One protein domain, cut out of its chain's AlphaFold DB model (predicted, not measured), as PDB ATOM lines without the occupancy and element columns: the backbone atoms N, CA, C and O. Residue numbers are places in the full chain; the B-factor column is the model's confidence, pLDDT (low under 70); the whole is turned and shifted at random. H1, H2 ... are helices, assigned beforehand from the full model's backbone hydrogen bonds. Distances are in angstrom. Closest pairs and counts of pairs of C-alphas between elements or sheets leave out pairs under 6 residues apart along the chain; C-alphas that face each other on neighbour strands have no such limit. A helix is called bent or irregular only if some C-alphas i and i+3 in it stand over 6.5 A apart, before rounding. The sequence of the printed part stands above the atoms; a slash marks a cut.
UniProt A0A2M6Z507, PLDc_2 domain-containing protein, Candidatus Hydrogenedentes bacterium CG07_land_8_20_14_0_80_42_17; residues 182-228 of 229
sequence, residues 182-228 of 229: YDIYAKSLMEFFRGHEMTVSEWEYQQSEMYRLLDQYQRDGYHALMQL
ATOM      1  N   TYR A 182      31.650  13.351   0.329       89.81
ATOM      2  CA  TYR A 182      30.761  13.884   1.359       89.81
ATOM      3  C   TYR A 182      31.393  15.034   2.158       89.81
ATOM      4  O   TYR A 182      30.746  16.061   2.333       89.81
ATOM      5  N   ASP A 183      32.646  14.900   2.604       89.75
ATOM      6  CA  ASP A 183      33.334  15.938   3.387       89.75
ATOM      7  C   ASP A 183      33.546  17.202   2.556       89.75
ATOM      8  O   ASP A 183      33.334  18.313   3.041       89.75
ATOM      9  N   ILE A 184      33.921  17.029   1.284       88.38
ATOM     10  CA  ILE A 184      34.061  18.134   0.333       88.38
ATOM     11  C   ILE A 184      32.709  18.823   0.156       88.38
ATOM     12  O   ILE A 184      32.622  20.034   0.327       88.38
ATOM     13  N   TYR A 185      31.647  18.060  -0.115       89.38
ATOM     14  CA  TYR A 185      30.300  18.598  -0.280       89.38
ATOM     15  C   TYR A 185      29.818  19.349   0.969       89.38
ATOM     16  O   TYR A 185      29.373  20.492   0.868       89.38
ATOM     17  N   ALA A 186      29.966  18.756   2.154       90.44
ATOM     18  CA  ALA A 186      29.590  19.373   3.419       90.44
ATOM     19  C   ALA A 186      30.393  20.654   3.689       90.44
ATOM     20  O   ALA A 186      29.819  21.663   4.092       90.44
ATOM     21  N   LYS A 187      31.704  20.653   3.414       90.12
ATOM     22  CA  LYS A 187      32.557  21.840   3.544       90.12
ATOM     23  C   LYS A 187      32.163  22.928   2.546       90.12
ATOM     24  O   LYS A 187      32.099  24.088   2.936       90.12
ATOM     25  N   SER A 188      31.851  22.574   1.298       90.31
ATOM     26  CA  SER A 188      31.348  23.512   0.290       90.31
ATOM     27  C   SER A 188      30.024  24.141   0.710       90.31
ATOM     28  O   SER A 188      29.890  25.357   0.617       90.31
ATOM     29  N   LEU A 189      29.073  23.349   1.221       85.25
ATOM     30  CA  LEU A 189      27.821  23.872   1.769       85.25
ATOM     31  C   LEU A 189      28.079  24.781   2.970       85.25
ATOM     32  O   LEU A 189      27.536  25.876   3.027       85.25
ATOM     33  N   MET A 190      28.929  24.363   3.906       87.12
ATOM     34  CA  MET A 190      29.257  25.167   5.080       87.12
ATOM     35  C   MET A 190      29.863  26.514   4.681       87.12
ATOM     36  O   MET A 190      29.440  27.527   5.213       87.12
ATOM     37  N   GLU A 191      30.816  26.548   3.743       86.69
ATOM     38  CA  GLU A 191      31.405  27.805   3.259       86.69
ATOM     39  C   GLU A 191      30.407  28.644   2.450       86.69
ATOM     40  O   GLU A 191      30.391  29.864   2.598       86.69
ATOM     41  N   PHE A 192      29.535  28.011   1.655       82.19
ATOM     42  CA  PHE A 192      28.438  28.697   0.971       82.19
ATOM     43  C   PHE A 192      27.512  29.377   1.987       82.19
ATOM     44  O   PHE A 192      27.252  30.569   1.872       82.19
ATOM     45  N   PHE A 193      27.091  28.671   3.038       78.88
ATOM     46  CA  PHE A 193      26.204  29.207   4.072       78.88
ATOM     47  C   PHE A 193      26.904  30.058   5.138       78.88
ATOM     48  O   PHE A 193      26.229  30.786   5.856       78.88
ATOM     49  N   ARG A 194      28.242  30.065   5.217       76.31
ATOM     50  CA  ARG A 194      29.008  30.850   6.209       76.31
ATOM     51  C   ARG A 194      28.783  32.361   6.103       76.31
ATOM     52  O   ARG A 194      29.084  33.084   7.046       76.31
ATOM     53  N   GLY A 195      28.305  32.830   4.950       62.59
ATOM     54  CA  GLY A 195      27.830  34.199   4.724       62.59
ATOM     55  C   GLY A 195      26.339  34.295   4.375       62.59
ATOM     56  O   GLY A 195      25.870  35.394   4.113       62.59
ATOM     57  N   HIS A 196      25.624  33.166   4.364       59.44
ATOM     58  CA  HIS A 196      24.183  33.057   4.112       59.44
ATOM     59  C   HIS A 196      23.495  32.369   5.301       59.44
ATOM     60  O   HIS A 196      22.678  31.462   5.122       59.44
ATOM     61  N   GLU A 197      23.800  32.781   6.535       56.03
ATOM     62  CA  GLU A 197      22.725  32.751   7.524       56.03
ATOM     63  C   GLU A 197      21.650  33.656   6.934       56.03
ATOM     64  O   GLU A 197      21.903  34.850   6.774       56.03
ATOM     65  N   MET A 198      20.517  33.087   6.505       52.78
ATOM     66  CA  MET A 198      19.382  33.885   6.054       52.78
ATOM     67  C   MET A 198      19.112  34.903   7.148       52.78
ATOM     68  O   MET A 198      18.621  34.560   8.226       52.78
ATOM     69  N   THR A 199      19.482  36.151   6.884       63.12
ATOM     70  CA  THR A 199      19.155  37.221   7.808       63.12
ATOM     71  C   THR A 199      17.634  37.272   7.877       63.12
ATOM     72  O   THR A 199      16.957  37.003   6.879       63.12
ATOM     73  N   VAL A 200      17.071  37.584   9.047       61.78
ATOM     74  CA  VAL A 200      15.610  37.722   9.194       61.78
ATOM     75  C   VAL A 200      15.065  38.635   8.081       61.78
ATOM     76  O   VAL A 200      14.087  38.297   7.420       61.78
ATOM     77  N   SER A 201      15.842  39.663   7.727       66.38
ATOM     78  CA  SER A 201      15.658  40.546   6.578       66.38
ATOM     79  C   SER A 201      15.508  39.826   5.226       66.38
ATOM     80  O   SER A 201      14.582  40.116   4.474       66.38
ATOM     81  N   GLU A 202      16.384  38.888   4.859       67.69
ATOM     82  CA  GLU A 202      16.281  38.181   3.570       67.69
ATOM     83  C   GLU A 202      15.018  37.318   3.478       67.69
ATOM     84  O   GLU A 202      14.359  37.301   2.434       67.69
ATOM     85  N   TRP A 203      14.625  36.668   4.577       75.19
ATOM     86  CA  TRP A 203      13.352  35.950   4.648       75.19
ATOM     87  C   TRP A 203      12.152  36.906   4.557       75.19
ATOM     88  O   TRP A 203      11.224  36.670   3.779       75.19
ATOM     89  N   GLU A 204      12.186  38.015   5.296       78.62
ATOM     90  CA  GLU A 204      11.154  39.054   5.291       78.62
ATOM     91  C   GLU A 204      10.918  39.633   3.889       78.62
ATOM     92  O   GLU A 204       9.775  39.765   3.453       78.62
ATOM     93  N   TYR A 205      11.981  39.942   3.142       72.75
ATOM     94  CA  TYR A 205      11.849  40.526   1.805       72.75
ATOM     95  C   TYR A 205      11.477  39.491   0.732       72.75
ATOM     96  O   TYR A 205      10.676  39.784  -0.172       72.75
ATOM     97  N   GLN A 206      12.045  38.283   0.795       75.25
ATOM     98  CA  GLN A 206      11.900  37.306  -0.288       75.25
ATOM     99  C   GLN A 206      10.753  36.312  -0.092       75.25
ATOM    100  O   GLN A 206      10.162  35.903  -1.092       75.25
ATOM    101  N   GLN A 207      10.407  35.961   1.148       74.75
ATOM    102  CA  GLN A 207       9.464  34.875   1.449       74.75
ATOM    103  C   GLN A 207       8.240  35.300   2.272       74.75
ATOM    104  O   GLN A 207       7.214  34.628   2.201       74.75
ATOM    105  N   SER A 208       8.297  36.394   3.039       78.19
ATOM    106  CA  SER A 208       7.155  36.805   3.866       78.19
ATOM    107  C   SER A 208       6.045  37.461   3.041       78.19
ATOM    108  O   SER A 208       6.172  38.588   2.557       78.19
ATOM    109  N   GLU A 209       4.905  36.775   2.952       82.69
ATOM    110  CA  GLU A 209       3.668  37.317   2.375       82.69
ATOM    111  C   GLU A 209       3.161  38.540   3.162       82.69
ATOM    112  O   GLU A 209       2.622  39.481   2.586       82.69
ATOM    113  N   MET A 210       3.382  38.565   4.482       79.56
ATOM    114  CA  MET A 210       2.909  39.639   5.362       79.56
ATOM    115  C   MET A 210       3.825  40.861   5.361       79.56
ATOM    116  O   MET A 210       3.329  41.983   5.323       79.56
ATOM    117  N   TYR A 211       5.149  40.680   5.369       84.50
ATOM    118  CA  TYR A 211       6.096  41.798   5.474       84.50
ATOM    119  C   TYR A 211       5.971  42.779   4.297       84.50
ATOM    120  O   TYR A 211       6.088  43.997   4.459       84.50
ATOM    121  N   ARG A 212       5.631  42.257   3.111       80.56
ATOM    122  CA  ARG A 212       5.339  43.054   1.911       80.56
ATOM    123  C   ARG A 212       4.098  43.935   2.055       80.56
ATOM    124  O   ARG A 212       4.067  45.005   1.457       80.56
ATOM    125  N   LEU A 213       3.119  43.500   2.847       86.62
ATOM    126  CA  LEU A 213       1.859  44.209   3.088       86.62
ATOM    127  C   LEU A 213       1.959  45.247   4.213       86.62
ATOM    128  O   LEU A 213       1.123  46.144   4.270       86.62
ATOM    129  N   LEU A 214       2.957  45.128   5.096       86.56
ATOM    130  CA  LEU A 214       3.188  46.092   6.170       86.56
ATOM    131  C   LEU A 214       3.658  47.438   5.612       86.56
ATOM    132  O   LEU A 214       4.519  47.489   4.725       86.56
ATOM    133  N   ASP A 215       3.130  48.524   6.174       88.12
ATOM    134  CA  ASP A 215       3.662  49.863   5.929       88.12
ATOM    135  C   ASP A 215       5.004  50.080   6.654       88.12
ATOM    136  O   ASP A 215       5.438  49.268   7.477       88.12
ATOM    137  N   GLN A 216       5.692  51.181   6.338       82.50
ATOM    138  CA  GLN A 216       7.011  51.462   6.911       82.50
ATOM    139  C   GLN A 216       6.977  51.562   8.446       82.50
ATOM    140  O   GLN A 216       7.865  51.028   9.100       82.50
ATOM    141  N   TYR A 217       5.935  52.165   9.026       88.50
ATOM    142  CA  TYR A 217       5.813  52.330  10.477       88.50
ATOM    143  C   TYR A 217       5.625  50.981  11.190       88.50
ATOM    144  O   TYR A 217       6.207  50.734  12.247       88.50
ATOM    145  N   GLN A 218       4.854  50.072  10.594       85.62
ATOM    146  CA  GLN A 218       4.649  48.715  11.097       85.62
ATOM    147  C   GLN A 218       5.916  47.858  10.995       85.62
ATOM    148  O   GLN A 218       6.211  47.094  11.916       85.62
ATOM    149  N   ARG A 219       6.684  47.999   9.906       86.12
ATOM    150  CA  ARG A 219       7.990  47.337   9.757       86.12
ATOM    151  C   ARG A 219       8.976  47.823  10.811       86.12
ATOM    152  O   ARG A 219       9.608  46.998  11.466       86.12
ATOM    153  N   ASP A 220       9.053  49.134  11.023       82.94
ATOM    154  CA  ASP A 220       9.941  49.735  12.020       82.94
ATOM    155  C   ASP A 220       9.593  49.246  13.442       82.94
ATOM    156  O   ASP A 220      10.484  48.900  14.218       82.94
ATOM    157  N   GLY A 221       8.298  49.134  13.771       82.94
ATOM    158  CA  GLY A 221       7.833  48.587  15.052       82.94
ATOM    159  C   GLY A 221       8.148  47.097  15.249       82.94
ATOM    160  O   GLY A 221       8.550  46.689  16.338       82.94
ATOM    161  N   TYR A 222       8.010  46.285  14.199       83.88
ATOM    162  CA  TYR A 222       8.400  44.873  14.211       83.88
ATOM    163  C   TYR A 222       9.914  44.699  14.430       83.88
ATOM    164  O   TYR A 222      10.325  43.923  15.294       83.88
ATOM    165  N   HIS A 223      10.744  45.477  13.727       82.56
ATOM    166  CA  HIS A 223      12.203  45.447  13.888       82.56
ATOM    167  C   HIS A 223      12.652  45.906  15.275       82.56
ATOM    168  O   HIS A 223      13.549  45.301  15.863       82.56
ATOM    169  N   ALA A 224      11.993  46.920  15.841       80.62
ATOM    170  CA  ALA A 224      12.253  47.363  17.208       80.62
ATOM    171  C   ALA A 224      11.964  46.266  18.250       80.62
ATOM    172  O   ALA A 224      12.684  46.157  19.239       80.62
ATOM    173  N   LEU A 225      10.941  45.432  18.025       76.56
ATOM    174  CA  LEU A 225      10.630  44.289  18.888       76.56
ATOM    175  C   LEU A 225      11.647  43.150  18.739       76.56
ATOM    176  O   LEU A 225      12.052  42.571  19.743       76.56
ATOM    177  N   MET A 226      12.091  42.860  17.514       74.50
ATOM    178  CA  MET A 226      13.098  41.823  17.253       74.50
ATOM    179  C   MET A 226      14.461  42.140  17.888       74.50
ATOM    180  O   MET A 226      15.182  41.220  18.245       74.50
ATOM    181  N   GLN A 227      14.806  43.419  18.075       68.00
ATOM    182  CA  GLN A 227      16.046  43.845  18.744       68.00
ATOM    183  C   GLN A 227      16.017  43.709  20.278       68.00
ATOM    184  O   GLN A 227      17.044  43.901  20.927       68.00
ATOM    185  N   LEU A 228      14.851  43.421  20.867       66.25
ATOM    186  CA  LEU A 228      14.671  43.249  22.314       66.25
ATOM    187  C   LEU A 228      14.724  41.776  22.764       66.25
ATOM    188  O   LEU A 228      14.621  41.517  23.964       66.25
TER     189      LEU A 228
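AT A GLANCE: This is residues 182 to 228 of the 229 residues of the protein "PLDc_2 domain-containing protein" of Candidatus Hydrogenedentes bacterium CG07_land_8_20_14_0_80_42_17 (UniProt A0A2M6Z507). A long arm leads to an open hook: H1 and residues 194 to 199 stick out as the arm and make much of the length, while H2, the curved stretch of residues 207 to 215 and H3 make the hook. H2 and H3 are its two legs, with H3 turning back roughly against the direction of H2, and the helices meet nowhere. The printed part has 47 residues with three named helices, in the order H1, H2, H3 along the chain, and no named strand; its class is all helix, meaning that helices are the only named elements. The whole is extended, with a radius of gyration of the C-alphas of 15.4 A, and flat, with spans of 46 by 24 by 11 A along its three main axes.

IN THESE COORDINATES: H1 covers residues 182 to 193, from Tyr 182 to Phe 193. Its 12 residues make it the longest helix by residues, and it measures 16.2 A from first to last C-alpha. C-alpha 182 is at (30.761, 13.884, 1.359) and C-alpha 193 at (26.204, 29.207, 4.072). Residues 194 to 199 follow, with C-alpha 199 at (19.155, 37.221, 7.808). H2 then covers residues 200 to 206, from Val 200 to Gln 206, and measures 10.2 A from first to last C-alpha. Residues 207 to 215 lead onward from it. H3 covers residues 216 to 226, from Gln 216 to Met 226, and measures 15.4 A from first to last C-alpha. It ends with C-alpha 226 at (13.098, 41.823, 17.253), and residues 227 and 228 come after it. No helix is bent or irregular.

HOW THE PARTS SIT: H1 stands free: residues 182 to 199, of which 182 to 193 belong to H1, have no C-alpha 8 or more residues away along the chain within 10 A. The N-to-C direction of H1 is (-0.30, 0.95, 0.11), with its largest component along y. H1 and H2 are apart, with no C-alpha of the one within 8 A of the other, and 6 residues between them form a short link. The direction of H2 is (-0.46, -0.02, -0.89), with z falling along it. Residues 205 to 210, of which 205 and 206 belong to H2, stand free as well. H2 and H3 are also apart, with no C-alpha of the one within 8 A of the other, and 9 residues between them form a short link. The direction of H3 is (0.47, -0.57, 0.68), with z rising along it. H1 and H3 are apart too. In the backbones of H1, H2 and H3, every pair of O of residue i and N of residue i+4 is within hydrogen-bond range.

THE WHOLE: The two C-alphas farthest apart in the domain are those of Tyr 182 and Tyr 217, at 46.7 A. From the first to the last printed C-alpha, those of Tyr 182 and Leu 228, the distance is 39.5 A. The printed part has no cut, and neither of its two links between helices is long. In the full chain of 229 residues, the printed part begins at residue 182 and ends at residue 228. The mean pLDDT of the printed part is 78.7. Confidence is low, under 70, in 10 residues: residues 195 to 202, of which 200 to 202 belong to H2, and residues 227 to 228. The mean pLDDT is 87 for H1, 71 for H2 and 82 for H3.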